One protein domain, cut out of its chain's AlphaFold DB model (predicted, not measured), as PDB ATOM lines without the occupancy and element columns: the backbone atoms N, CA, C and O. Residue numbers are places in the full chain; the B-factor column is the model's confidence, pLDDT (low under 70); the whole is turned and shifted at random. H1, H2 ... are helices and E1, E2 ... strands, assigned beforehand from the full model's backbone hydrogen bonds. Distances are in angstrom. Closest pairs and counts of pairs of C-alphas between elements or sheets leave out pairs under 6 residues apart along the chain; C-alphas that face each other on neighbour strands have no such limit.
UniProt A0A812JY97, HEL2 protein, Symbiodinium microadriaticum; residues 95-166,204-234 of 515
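This is residues 95 to 166 and 204 to 234 of the 515 residues of the protein "HEL2 protein" of Symbiodinium microadriaticum (UniProt A0A812JY97). Picture a loose, elongated string of short helices around a core of E1 and H3, with a looped stretch leading out to H4 at one end and a tail, residues 223 to 234, sticking out at the other. The printed part has 103 residues, with named elements in the order H1, H2, E1, H3, H4, H5; the class is mostly helix, though the named elements hold 44 residues, under half. The radius of gyration of the C-alphas is 15.9 A, and they span 56 by 30 by 23 A.

Find C-alpha 95 at (157.349, 13.709, 104.367); from there H1 runs to residue 102, 10.4 A. H2 is residues 107 to 111, E1 residues 117 to 119. H3, residues 122 to 132, is 14.9 A long. H4, residues 154 to 165, is 15.5 A. Past the cut, H5 is residues 215 to 219, ending at (145.967, 11.576, 87.601).

Start at E1, which pairs with no named strand. Its closest C-alphas to H1 are those of Tyr 118 and Met 99, 7.0 A apart; to H2, Glu 117 and Asp 110, 7.8 A; to H3, Tyr 119 and Leu 125, 6.1 A. Residues 104 to 105 pair antiparallel with residues 118 to 119 of E1, and residues 206 to 207 parallel with residues 117 to 118. H3 and H5 are only just apart, at 8.3 A; no helix touches another. In H1 to H5 every O i to N i+4 pair is within hydrogen-bond range.

C-alphas 166 and 234 are the two farthest apart, 56.3 A. Residues 167 to 203 are not printed; the gap is 43.3 A. The link from H3 to H4 is long. Mean pLDDT of the printed part is 72.5; look for values under 70 at residues 143 to 147, 166, 204 and 210 to 234.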
ATOM      1  N   LEU A  95     157.854  13.231 105.650       87.44
ATOM      2  CA  LEU A  95     157.349  13.709 104.367       87.44
ATOM      3  C   LEU A  95     158.508  14.049 103.425       87.44
ATOM      4  O   LEU A  95     158.500  13.595 102.286       87.44
ATOM      5  N   LEU A  96     159.514  14.791 103.890       85.56
ATOM      6  CA  LEU A  96     160.685  15.163 103.094       85.56
ATOM      7  C   LEU A  96     161.441  13.920 102.605       85.56
ATOM      8  O   LEU A  96     161.760  13.815 101.423       85.56
ATOM      9  N   ALA A  97     161.651  12.933 103.481       86.31
ATOM     10  CA  ALA A  97     162.249  11.656 103.096       86.31
ATOM     11  C   ALA A  97     161.411  10.924 102.033       86.31
ATOM     12  O   ALA A  97     161.958  10.369 101.080       86.31
ATOM     13  N   HIS A  98     160.081  10.948 102.152       87.38
ATOM     14  CA  HIS A  98     159.193  10.406 101.128       87.38
ATOM     15  C   HIS A  98     159.297  11.177  99.802       87.38
ATOM     16  O   HIS A  98     159.386  10.535  98.753       87.38
ATOM     17  N   MET A  99     159.356  12.514  99.842       85.69
ATOM     18  CA  MET A  99     159.514  13.357  98.653       85.69
ATOM     19  C   MET A  99     160.811  13.029  97.915       85.69
ATOM     20  O   MET A  99     160.783  12.769  96.721       85.69
ATOM     21  N   GLN A 100     161.924  12.915  98.637       83.81
ATOM     22  CA  GLN A 100     163.233  12.579  98.068       83.81
ATOM     23  C   GLN A 100     163.319  11.163  97.480       83.81
ATOM     24  O   GLN A 100     164.190  10.884  96.656       83.81
ATOM     25  N   MET A 101     162.473  10.235  97.940       82.12
ATOM     26  CA  MET A 101     162.480   8.850  97.462       82.12
ATOM     27  C   MET A 101     161.509   8.598  96.311       82.12
ATOM     28  O   MET A 101     161.808   7.744  95.476       82.12
ATOM     29  N   LYS A 102     160.347   9.260  96.302       80.75
ATOM     30  CA  LYS A 102     159.267   8.984  95.342       80.75
ATOM     31  C   LYS A 102     159.045  10.075  94.300       80.75
ATOM     32  O   LYS A 102     158.404   9.784  93.297       80.75
ATOM     33  N   HIS A 103     159.524  11.292  94.537       86.00
ATOM     34  CA  HIS A 103     159.319  12.419  93.636       86.00
ATOM     35  C   HIS A 103     160.647  12.949  93.115       86.00
ATOM     36  O   HIS A 103     161.694  12.815  93.747       86.00
ATOM     37  N   GLU A 104     160.585  13.529  91.924       82.81
ATOM     38  CA  GLU A 104     161.763  13.975  91.192       82.81
ATOM     39  C   GLU A 104     161.991  15.470  91.431       82.81
ATOM     40  O   GLU A 104     161.040  16.245  91.540       82.81
ATOM     41  N   VAL A 105     163.255  15.885  91.493       86.31
ATOM     42  CA  VAL A 105     163.660  17.288  91.670       86.31
ATOM     43  C   VAL A 105     164.379  17.758  90.413       86.31
ATOM     44  O   VAL A 105     165.114  17.002  89.774       86.31
ATOM     45  N   CYS A 106     164.183  19.023  90.049       85.25
ATOM     46  CA  CYS A 106     164.949  19.636  88.975       85.25
ATOM     47  C   CYS A 106     166.349  20.031  89.469       85.25
ATOM     48  O   CYS A 106     166.507  21.006  90.198       85.25
ATOM     49  N   ASN A 107     167.380  19.315  89.009       82.44
ATOM     50  CA  ASN A 107     168.778  19.608  89.365       82.44
ATOM     51  C   ASN A 107     169.237  21.021  88.949       82.44
ATOM     52  O   ASN A 107     170.129  21.590  89.572       82.44
ATOM     53  N   LEU A 108     168.647  21.590  87.890       84.00
ATOM     54  CA  LEU A 108     168.982  22.938  87.424       84.00
ATOM     55  C   LEU A 108     168.416  23.997  88.374       84.00
ATOM     56  O   LEU A 108     169.166  24.866  88.815       84.00
ATOM     57  N   CYS A 109     167.139  23.892  88.745       84.50
ATOM     58  CA  CYS A 109     166.516  24.757  89.750       84.50
ATOM     59  C   CYS A 109     167.233  24.669  91.100       84.50
ATOM     60  O   CYS A 109     167.558  25.704  91.684       84.50
ATOM     61  N   ASP A 110     167.584  23.456  91.536       85.44
ATOM     62  CA  ASP A 110     168.328  23.244  92.781       85.44
ATOM     63  C   ASP A 110     169.693  23.959  92.750       85.44
ATOM     64  O   ASP A 110     170.059  24.675  93.686       85.44
ATOM     65  N   SER A 111     170.406  23.885  91.615       82.50
ATOM     66  CA  SER A 111     171.672  24.608  91.411       82.50
ATOM     67  C   SER A 111     171.516  26.134  91.363       82.50
ATOM     68  O   SER A 111     172.432  26.859  91.751       82.50
ATOM     69  N   MET A 112     170.349  26.628  90.936       79.44
ATOM     70  CA  MET A 112     170.007  28.054  90.889       79.44
ATOM     71  C   MET A 112     169.484  28.597  92.228       79.44
ATOM     72  O   MET A 112     169.175  29.783  92.326       79.44
ATOM     73  N   GLY A 113     169.406  27.758  93.267       78.81
ATOM     74  CA  GLY A 113     168.984  28.147  94.614       78.81
ATOM     75  C   GLY A 113     167.508  27.893  94.925       78.81
ATOM     76  O   GLY A 113     167.067  28.213  96.026       78.81
ATOM     77  N   TRP A 114     166.760  27.288  94.002       79.19
ATOM     78  CA  TRP A 114     165.357  26.912  94.179       79.19
ATOM     79  C   TRP A 114     165.305  25.493  94.743       79.19
ATOM     80  O   TRP A 114     165.151  24.507  94.021       79.19
ATOM     81  N   LYS A 115     165.529  25.392  96.054       77.62
ATOM     82  CA  LYS A 115     165.585  24.116  96.773       77.62
ATOM     83  C   LYS A 115     164.181  23.643  97.148       77.62
ATOM     84  O   LYS A 115     163.272  24.447  97.315       77.62
ATOM     85  N   ASN A 116     164.025  22.331  97.331       76.19
ATOM     86  CA  ASN A 116     162.776  21.685  97.764       76.19
ATOM     87  C   ASN A 116     161.572  21.844  96.809       76.19
ATOM     88  O   ASN A 116     160.427  21.709  97.248       76.19
ATOM     89  N   GLU A 117     161.809  22.071  95.513       82.31
ATOM     90  CA  GLU A 117     160.773  21.987  94.477       82.31
ATOM     91  C   GLU A 117     160.681  20.558  93.924       82.31
ATOM     92  O   GLU A 117     161.572  20.084  93.215       82.31
ATOM     93  N   TYR A 118     159.589  19.868  94.255       84.94
ATOM     94  CA  TYR A 118     159.360  18.481  93.846       84.94
ATOM     95  C   TYR A 118     158.311  18.399  92.736       84.94
ATOM     96  O   TYR A 118     157.323  19.136  92.739       84.94
ATOM     97  N   TYR A 119     158.508  17.446  91.824       84.31
ATOM     98  CA  TYR A 119     157.618  17.125  90.712       84.31
ATOM     99  C   TYR A 119     157.116  15.679  90.826       84.31
ATOM    100  O   TYR A 119     157.874  14.768  91.160       84.31
ATOM    101  N   LEU A 120     155.836  15.463  90.497       81.69
ATOM    102  CA  LEU A 120     155.154  14.168  90.634       81.69
ATOM    103  C   LEU A 120     155.889  13.018  89.928       81.69
ATOM    104  O   LEU A 120     156.152  11.995  90.550       81.69
ATOM    105  N   ASN A 121     156.180  13.196  88.635       82.00
ATOM    106  CA  ASN A 121     156.673  12.160  87.730       82.00
ATOM    107  C   ASN A 121     157.770  12.710  86.801       82.00
ATOM    108  O   ASN A 121     157.767  13.907  86.494       82.00
ATOM    109  N   PRO A 122     158.630  11.846  86.224       79.62
ATOM    110  CA  PRO A 122     159.642  12.259  85.246       79.62
ATOM    111  C   PRO A 122     159.043  12.939  84.003       79.62
ATOM    112  O   PRO A 122     159.703  13.763  83.382       79.62
ATOM    113  N   LYS A 123     157.775  12.657  83.666       81.19
ATOM    114  CA  LYS A 123     157.039  13.362  82.601       81.19
ATOM    115  C   LYS A 123     156.718  14.819  82.960       81.19
ATOM    116  O   LYS A 123     156.740  15.695  82.098       81.19
ATOM    117  N   CYS A 124     156.393  15.087  84.228       81.44
ATOM    118  CA  CYS A 124     156.200  16.454  84.718       81.44
ATOM    119  C   CYS A 124     157.530  17.199  84.668       81.44
ATOM    120  O   CYS A 124     157.587  18.320  84.177       81.44
ATOM    121  N   LEU A 125     158.602  16.530  85.100       84.00
ATOM    122  CA  LEU A 125     159.940  17.097  85.073       84.00
ATOM    123  C   LEU A 125     160.410  17.395  83.638       84.00
ATOM    124  O   LEU A 125     160.964  18.460  83.392       84.00
ATOM    125  N   SER A 126     160.128  16.521  82.665       81.44
ATOM    126  CA  SER A 126     160.461  16.782  81.257       81.44
ATOM    127  C   SER A 126     159.723  17.992  80.688       81.44
ATOM    128  O   SER A 126     160.294  18.756  79.917       81.44
ATOM    129  N   ARG A 127     158.460  18.192  81.080       83.25
ATOM    130  CA  ARG A 127     157.690  19.373  80.674       83.25
ATOM    131  C   ARG A 127     158.234  20.638  81.334       83.25
ATOM    132  O   ARG A 127     158.436  21.630  80.649       83.25
ATOM    133  N   HIS A 128     158.561  20.571  82.623       85.50
ATOM    134  CA  HIS A 128     159.235  21.662  83.320       85.50
ATOM    135  C   HIS A 128     160.568  22.034  82.650       85.50
ATOM    136  O   HIS A 128     160.841  23.214  82.455       85.50
ATOM    137  N   TYR A 129     161.360  21.051  82.205       83.44
ATOM    138  CA  TYR A 129     162.562  21.329  81.420       83.44
ATOM    139  C   TYR A 129     162.261  22.084  80.123       83.44
ATOM    140  O   TYR A 129     163.026  22.970  79.778       83.44
ATOM    141  N   GLN A 130     161.166  21.782  79.426       82.44
ATOM    142  CA  GLN A 130     160.792  22.471  78.182       82.44
ATOM    143  C   GLN A 130     160.273  23.897  78.407       82.44
ATOM    144  O   GLN A 130     160.464  24.749  77.545       82.44
ATOM    145  N   GLU A 131     159.600  24.148  79.530       82.62
ATOM    146  CA  GLU A 131     159.002  25.452  79.848       82.62
ATOM    147  C   GLU A 131     160.003  26.413  80.496       82.62
ATOM    148  O   GLU A 131     160.021  27.599  80.174       82.62
ATOM    149  N   CYS A 132     160.830  25.909  81.413       80.69
ATOM    150  CA  CYS A 132     161.684  26.735  82.266       80.69
ATOM    151  C   CYS A 132     163.175  26.661  81.908       80.69
ATOM    152  O   CYS A 132     163.960  27.449  82.437       80.69
ATOM    153  N   HIS A 133     163.590  25.729  81.043       85.25
ATOM    154  CA  HIS A 133     164.997  25.500  80.706       85.25
ATOM    155  C   HIS A 133     165.230  25.337  79.196       85.25
ATOM    156  O   HIS A 133     164.314  25.136  78.402       85.25
ATOM    157  N   TYR A 134     166.496  25.427  78.780       82.94
ATOM    158  CA  TYR A 134     166.888  25.281  77.379       82.94
ATOM    159  C   TYR A 134     167.186  23.816  77.067       82.94
ATOM    160  O   TYR A 134     168.207  23.274  77.492       82.94
ATOM    161  N   VAL A 135     166.298  23.161  76.319       86.00
ATOM    162  CA  VAL A 135     166.395  21.730  75.995       86.00
ATOM    163  C   VAL A 135     166.959  21.506  74.593       86.00
ATOM    164  O   VAL A 135     166.591  22.194  73.642       86.00
ATOM    165  N   CYS A 136     167.824  20.501  74.435       81.62
ATOM    166  CA  CYS A 136     168.287  20.082  73.113       81.62
ATOM    167  C   CYS A 136     167.212  19.274  72.362       81.62
ATOM    168  O   CYS A 136     166.743  18.247  72.848       81.62
ATOM    169  N   ALA A 137     166.864  19.701  71.143       79.12
ATOM    170  CA  ALA A 137     165.847  19.058  70.303       79.12
ATOM    171  C   ALA A 137     166.349  17.833  69.503       79.12
ATOM    172  O   ALA A 137     165.582  17.242  68.742       79.12
ATOM    173  N   HIS A 138     167.627  17.454  69.619       76.56
ATOM    174  CA  HIS A 138     168.190  16.354  68.833       76.56
ATOM    175  C   HIS A 138     167.737  14.983  69.376       76.56
ATOM    176  O   HIS A 138     167.820  14.763  70.588       76.56
ATOM    177  N   PRO A 139     167.320  14.027  68.519       74.00
ATOM    178  CA  PRO A 139     166.807  12.723  68.957       74.00
ATOM    179  C   PRO A 139     167.818  11.917  69.784       74.00
ATOM    180  O   PRO A 139     167.433  11.274  70.756       74.00
ATOM    181  N   ASP A 140     169.111  12.014  69.463       76.19
ATOM    182  CA  ASP A 140     170.186  11.340  70.215       76.19
ATOM    183  C   ASP A 140     170.354  11.861  71.655       76.19
ATOM    184  O   ASP A 140     170.887  11.157  72.512       76.19
ATOM    185  N   CYS A 141     169.896  13.084  71.934       75.69
ATOM    186  CA  CYS A 141     169.965  13.717  73.254       75.69
ATOM    187  C   CYS A 141     168.680  13.516  74.075       75.69
ATOM    188  O   CYS A 141     168.642  13.855  75.258       75.69
ATOM    189  N   ALA A 142     167.632  12.957  73.467       72.50
ATOM    190  CA  ALA A 142     166.360  12.655  74.107       72.50
ATOM    191  C   ALA A 142     166.228  11.140  74.336       72.50
ATOM    192  O   ALA A 142     165.471  10.442  73.659       72.50
ATOM    193  N   THR A 143     166.963  10.606  75.313       63.25
ATOM    194  CA  THR A 143     166.941   9.166  75.609       63.25
ATOM    195  C   THR A 143     165.611   8.768  76.253       63.25
ATOM    196  O   THR A 143     165.326   9.101  77.403       63.25
ATOM    197  N   GLY A 144     164.782   8.023  75.515       58.34
ATOM    198  CA  GLY A 144     163.513   7.486  76.022       58.34
ATOM    199  C   GLY A 144     162.395   8.524  76.191       58.34
ATOM    200  O   GLY A 144     161.495   8.308  76.996       58.34
ATOM    201  N   GLY A 145     162.455   9.656  75.479       60.28
ATOM    202  CA  GLY A 145     161.378  10.658  75.392       60.28
ATOM    203  C   GLY A 145     161.196  11.576  76.610       60.28
ATOM    204  O   GLY A 145     160.731  12.697  76.442       60.28
ATOM    205  N   TYR A 146     161.605  11.149  77.808       60.38
ATOM    206  CA  TYR A 146     161.421  11.911  79.057       60.38
ATOM    207  C   TYR A 146     162.731  12.411  79.681       60.38
ATOM    208  O   TYR A 146     162.728  13.392  80.417       60.38
ATOM    209  N   ARG A 147     163.871  11.771  79.390       66.44
ATOM    210  CA  ARG A 147     165.187  12.263  79.823       66.44
ATOM    211  C   ARG A 147     165.780  13.112  78.716       66.44
ATOM    212  O   ARG A 147     166.402  12.592  77.792       66.44
ATOM    213  N   GLN A 148     165.533  14.408  78.804       71.94
ATOM    214  CA  GLN A 148     166.072  15.389  77.876       71.94
ATOM    215  C   GLN A 148     167.274  16.089  78.510       71.94
ATOM    216  O   GLN A 148     167.291  16.338  79.717       71.94
ATOM    217  N   ILE A 149     168.285  16.401  77.700       77.50
ATOM    218  CA  ILE A 149     169.405  17.232  78.148       77.50
ATOM    219  C   ILE A 149     168.924  18.684  78.173       77.50
ATOM    220  O   ILE A 149     168.642  19.267  77.122       77.50
ATOM    221  N   ALA A 150     168.821  19.236  79.380       81.88
ATOM    222  CA  ALA A 150     168.402  20.605  79.642       81.88
ATOM    223  C   ALA A 150     169.561  21.429  80.219       81.88
ATOM    224  O   ALA A 150     170.400  20.908  80.958       81.88
ATOM    225  N   PHE A 151     169.583  22.719  79.899       83.12
ATOM    226  CA  PHE A 151     170.577  23.687  80.355       83.12
ATOM    227  C   PHE A 151     169.896  24.884  81.019       83.12
ATOM    228  O   PHE A 151     168.790  25.268  80.635       83.12
ATOM    229  N   ALA A 152     170.570  25.484  82.002       81.06
ATOM    230  CA  ALA A 152     170.086  26.696  82.662       81.06
ATOM    231  C   ALA A 152     170.073  27.906  81.709       81.06
ATOM    232  O   ALA A 152     169.104  28.656  81.700       81.06
ATOM    233  N   ASP A 153     171.098  28.030  80.856       83.56
ATOM    234  CA  ASP A 153     171.293  29.165  79.947       83.56
ATOM    235  C   ASP A 153     171.378  28.736  78.475       83.56
ATOM    236  O   ASP A 153     171.887  27.657  78.149       83.56
ATOM    237  N   GLU A 154     170.999  29.647  77.572       81.81
ATOM    238  CA  GLU A 154     171.095  29.482  76.113       81.81
ATOM    239  C   GLU A 154     172.532  29.185  75.657       81.81
ATOM    240  O   GLU A 154     172.766  28.309  74.824       81.81
ATOM    241  N   LYS A 155     173.522  29.839  76.278       83.19
ATOM    242  CA  LYS A 155     174.944  29.602  76.001       83.19
ATOM    243  C   LYS A 155     175.357  28.151  76.274       83.19
ATOM    244  O   LYS A 155     176.154  27.586  75.528       83.19
ATOM    245  N   GLY A 156     174.801  27.531  77.318       83.31
ATOM    246  CA  GLY A 156     175.068  26.127  77.641       83.31
ATOM    247  C   GLY A 156     174.535  25.177  76.568       83.31
ATOM    248  O   GLY A 156     175.216  24.219  76.193       83.31
ATOM    249  N   LEU A 157     173.354  25.483  76.023       83.81
ATOM    250  CA  LEU A 157     172.778  24.744  74.903       83.81
ATOM    251  C   LEU A 157     173.611  24.915  73.624       83.81
ATOM    252  O   LEU A 157     173.865  23.927  72.931       83.81
ATOM    253  N   GLU A 158     174.062  26.133  73.315       82.31
ATOM    254  CA  GLU A 158     174.897  26.395  72.138       82.31
ATOM    255  C   GLU A 158     176.237  25.647  72.215       82.31
ATOM    256  O   GLU A 158     176.625  24.968  71.259       82.31
ATOM    257  N   ASP A 159     176.903  25.675  73.372       85.25
ATOM    258  CA  ASP A 159     178.152  24.945  73.604       85.25
ATOM    259  C   ASP A 159     177.966  23.426  73.446       85.25
ATOM    260  O   ASP A 159     178.796  22.749  72.826       85.25
ATOM    261  N   HIS A 160     176.863  22.876  73.965       84.69
ATOM    262  CA  HIS A 160     176.507  21.470  73.768       84.69
ATOM    263  C   HIS A 160     176.264  21.152  72.292       84.69
ATOM    264  O   HIS A 160     176.813  20.181  71.769       84.69
ATOM    265  N   TYR A 161     175.498  21.992  71.597       82.31
ATOM    266  CA  TYR A 161     175.189  21.801  70.188       82.31
ATOM    267  C   TYR A 161     176.448  21.838  69.312       82.31
ATOM    268  O   TYR A 161     176.606  21.021  68.402       82.31
ATOM    269  N   ILE A 162     177.399  22.727  69.613       83.94
ATOM    270  CA  ILE A 162     178.690  22.789  68.919       83.94
ATOM    271  C   ILE A 162     179.523  21.528  69.184       83.94
ATOM    272  O   ILE A 162     180.072  20.945  68.249       83.94
ATOM    273  N   ARG A 163     179.623  21.094  70.443       81.50
ATOM    274  CA  ARG A 163     180.469  19.955  70.830       81.50
ATOM    275  C   ARG A 163     179.927  18.613  70.359       81.50
ATOM    276  O   ARG A 163     180.704  17.770  69.926       81.50
ATOM    277  N   VAL A 164     178.619  18.410  70.464       80.19
ATOM    278  CA  VAL A 164     177.981  17.111  70.219       80.19
ATOM    279  C   VAL A 164     177.447  17.017  68.796       80.19
ATOM    280  O   VAL A 164     177.668  16.007  68.140       80.19
ATOM    281  N   HIS A 165     176.804  18.067  68.276       79.62
ATOM    282  CA  HIS A 165     176.147  18.003  66.967       79.62
ATOM    283  C   HIS A 165     176.996  18.585  65.832       79.62
ATOM    284  O   HIS A 165     177.097  17.946  64.785       79.62
ATOM    285  N   LYS A 166     177.694  19.722  66.007       68.44
ATOM    286  CA  LYS A 166     178.500  20.301  64.905       68.44
ATOM    287  C   LYS A 166     179.722  19.457  64.505       68.44
ATOM    288  O   LYS A 166     180.178  19.595  63.373       68.44
ATOM    289  N   PRO A 204     160.118  25.141 103.543       69.19
ATOM    290  CA  PRO A 204     158.908  24.369 103.291       69.19
ATOM    291  C   PRO A 204     158.994  23.583 101.976       69.19
ATOM    292  O   PRO A 204     159.574  24.024 100.987       69.19
ATOM    293  N   VAL A 205     158.392  22.391 101.962       74.38
ATOM    294  CA  VAL A 205     158.280  21.566 100.752       74.38
ATOM    295  C   VAL A 205     157.355  22.266  99.758       74.38
ATOM    296  O   VAL A 205     156.184  22.499 100.059       74.38
ATOM    297  N   HIS A 206     157.860  22.562  98.560       74.00
ATOM    298  CA  HIS A 206     157.084  23.193  97.499       74.00
ATOM    299  C   HIS A 206     156.620  22.153  96.475       74.00
ATOM    300  O   HIS A 206     157.416  21.556  95.744       74.00
ATOM    301  N   PHE A 207     155.303  21.954  96.405       78.62
ATOM    302  CA  PHE A 207     154.654  21.126  95.391       78.62
ATOM    303  C   PHE A 207     154.497  21.946  94.106       78.62
ATOM    304  O   PHE A 207     153.752  22.928  94.079       78.62
ATOM    305  N   ARG A 208     155.215  21.575  93.039       76.00
ATOM    306  CA  ARG A 208     155.169  22.284  91.753       76.00
ATOM    307  C   ARG A 208     154.493  21.457  90.668       76.00
ATOM    308  O   ARG A 208     154.638  20.237  90.588       76.00
ATOM    309  N   TRP A 209     153.791  22.172  89.797       72.50
ATOM    310  CA  TRP A 209     153.165  21.658  88.585       72.50
ATOM    311  C   TRP A 209     153.603  22.547  87.413       72.50
ATOM    312  O   TRP A 209     153.687  23.762  87.608       72.50
ATOM    313  N   PRO A 210     153.914  21.981  86.230       68.75
ATOM    314  CA  PRO A 210     154.189  22.776  85.030       68.75
ATOM    315  C   PRO A 210     153.014  23.709  84.697       68.75
ATOM    316  O   PRO A 210     151.862  23.349  84.935       68.75
ATOM    317  N   GLU A 211     153.272  24.883  84.122       63.84
ATOM    318  CA  GLU A 211     152.218  25.883  83.875       63.84
ATOM    319  C   GLU A 211     151.207  25.412  82.821       63.84
ATOM    320  O   GLU A 211     150.037  25.789  82.863       63.84
ATOM    321  N   THR A 212     151.624  24.534  81.903       60.94
ATOM    322  CA  THR A 212     150.737  23.962  80.876       60.94
ATOM    323  C   THR A 212     150.097  22.628  81.287       60.94
ATOM    324  O   THR A 212     149.478  21.948  80.468       60.94
ATOM    325  N   ALA A 213     150.262  22.204  82.542       58.62
ATOM    326  CA  ALA A 213     149.766  20.937  83.070       58.62
ATOM    327  C   ALA A 213     148.561  21.131  83.996       58.62
ATOM    328  O   ALA A 213     148.679  21.778  85.035       58.62
ATOM    329  N   THR A 214     147.427  20.493  83.690       58.34
ATOM    330  CA  THR A 214     146.361  20.348  84.689       58.34
ATOM    331  C   THR A 214     146.650  19.130  85.578       58.34
ATOM    332  O   THR A 214     147.161  18.123  85.080       58.34
ATOM    333  N   PRO A 215     146.324  19.160  86.886       57.50
ATOM    334  CA  PRO A 215     146.459  17.985  87.757       57.50
ATOM    335  C   PRO A 215     145.730  16.736  87.221       57.50
ATOM    336  O   PRO A 215     146.138  15.605  87.488       57.50
ATOM    337  N   GLU A 216     144.679  16.935  86.421       58.06
ATOM    338  CA  GLU A 216     143.875  15.884  85.788       58.06
ATOM    339  C   GLU A 216     144.638  15.117  84.695       58.06
ATOM    340  O   GLU A 216     144.460  13.903  84.564       58.06
ATOM    341  N   ASP A 217     145.545  15.781  83.968       57.62
ATOM    342  CA  ASP A 217     146.357  15.162  82.907       57.62
ATOM    343  C   ASP A 217     147.293  14.068  83.448       57.62
ATOM    344  O   ASP A 217     147.673  13.149  82.724       57.62
ATOM    345  N   TYR A 218     147.648  14.154  84.734       56.28
ATOM    346  CA  TYR A 218     148.613  13.267  85.386       56.28
ATOM    347  C   TYR A 218     147.982  12.292  86.381       56.28
ATOM    348  O   TYR A 218     148.620  11.299  86.735       56.28
ATOM    349  N   ALA A 219     146.725  12.517  86.780       54.22
ATOM    350  CA  ALA A 219     145.967  11.576  87.601       54.22
ATOM    351  C   ALA A 219     145.806  10.208  86.909       54.22
ATOM    352  O   ALA A 219     145.850   9.181  87.575       54.22
ATOM    353  N   ARG A 220     145.713  10.184  85.569       51.06
ATOM    354  CA  ARG A 220     145.518   8.956  84.769       51.06
ATOM    355  C   ARG A 220     146.742   8.040  84.686       51.06
ATOM    356  O   ARG A 220     146.586   6.857  84.405       51.06
ATOM    357  N   ASP A 221     147.944   8.577  84.896       45.81
ATOM    358  CA  ASP A 221     149.200   7.815  84.817       45.81
ATOM    359  C   ASP A 221     149.691   7.348  86.200       45.81
ATOM    360  O   ASP A 221     150.518   6.444  86.282       45.81
ATOM    361  N   ALA A 222     149.169   7.916  87.294       46.88
ATOM    362  CA  ALA A 222     149.374   7.382  88.645       46.88
ATOM    363  C   ALA A 222     148.669   6.018  88.840       46.88
ATOM    364  O   ALA A 222     148.999   5.254  89.745       46.88
ATOM    365  N   ASP A 223     147.737   5.675  87.947       40.34
ATOM    366  CA  ASP A 223     146.957   4.438  87.974       40.34
ATOM    367  C   ASP A 223     147.724   3.196  87.470       40.34
ATOM    368  O   ASP A 223     147.192   2.081  87.536       40.34
ATOM    369  N   THR A 224     148.976   3.322  87.002       43.66
ATOM    370  CA  THR A 224     149.788   2.149  86.635       43.66
ATOM    371  C   THR A 224     150.314   1.422  87.877       43.66
ATOM    372  O   THR A 224     151.393   1.681  88.402       43.66
ATOM    373  N   GLU A 225     149.491   0.474  88.315       43.62
ATOM    374  CA  GLU A 225     149.812  -0.796  88.982       43.62
ATOM    375  C   GLU A 225     150.244  -0.808  90.461       43.62
ATOM    376  O   GLU A 225     150.134  -1.876  91.071       43.62
ATOM    377  N   ASP A 226     150.604   0.314  91.100       41.34
ATOM    378  CA  ASP A 226     151.082   0.284  92.507       41.34
ATOM    379  C   ASP A 226     150.194   1.022  93.540       41.34
ATOM    380  O   ASP A 226     150.348   0.845  94.753       41.34
ATOM    381  N   HIS A 227     149.192   1.804  93.115       43.28
ATOM    382  CA  HIS A 227     148.308   2.534  94.048       43.28
ATOM    383  C   HIS A 227     147.136   1.708  94.590       43.28
ATOM    384  O   HIS A 227     146.744   1.862  95.750       43.28
ATOM    385  N   ALA A 228     146.628   0.738  93.826       40.06
ATOM    386  CA  ALA A 228     145.498  -0.085  94.270       40.06
ATOM    387  C   ALA A 228     145.851  -1.068  95.408       40.06
ATOM    388  O   ALA A 228     144.950  -1.597  96.062       40.06
ATOM    389  N   ARG A 229     147.143  -1.327  95.664       43.12
ATOM    390  CA  ARG A 229     147.591  -2.308  96.670       43.12
ATOM    391  C   ARG A 229     148.074  -1.709  97.990       43.12
ATOM    392  O   ARG A 229     148.297  -2.482  98.920       43.12
ATOM    393  N   ARG A 230     148.227  -0.382  98.119       40.84
ATOM    394  CA  ARG A 230     148.962   0.185  99.268       40.84
ATOM    395  C   ARG A 230     148.281   1.292 100.067       40.84
ATOM    396  O   ARG A 230     148.724   1.551 101.182       40.84
ATOM    397  N   ASP A 231     147.153   1.830  99.618       39.91
ATOM    398  CA  ASP A 231     146.307   2.660 100.480       39.91
ATOM    399  C   ASP A 231     145.240   1.802 101.174       39.91
ATOM    400  O   ASP A 231     144.037   1.908 100.942       39.91
ATOM    401  N   GLY A 232     145.681   0.978 102.130       38.81
ATOM    402  CA  GLY A 232     144.791   0.336 103.112       38.81
ATOM    403  C   GLY A 232     144.055   1.335 104.025       38.81
ATOM    404  O   GLY A 232     143.331   0.935 104.934       38.81
ATOM    405  N   ASN A 233     144.238   2.640 103.801       43.06
ATOM    406  CA  ASN A 233     143.829   3.716 104.691       43.06
ATOM    407  C   ASN A 233     142.340   4.092 104.553       43.06
ATOM    408  O   ASN A 233     141.698   4.385 105.557       43.06
ATOM    409  N   PHE A 234     141.754   4.037 103.349       36.41
ATOM    410  CA  PHE A 234     140.368   4.495 103.124       36.41
ATOM    411  C   PHE A 234     139.297   3.413 103.372       36.41
ATOM    412  O   PHE A 234     138.125   3.729 103.552       36.41
TER     413      PHE A 234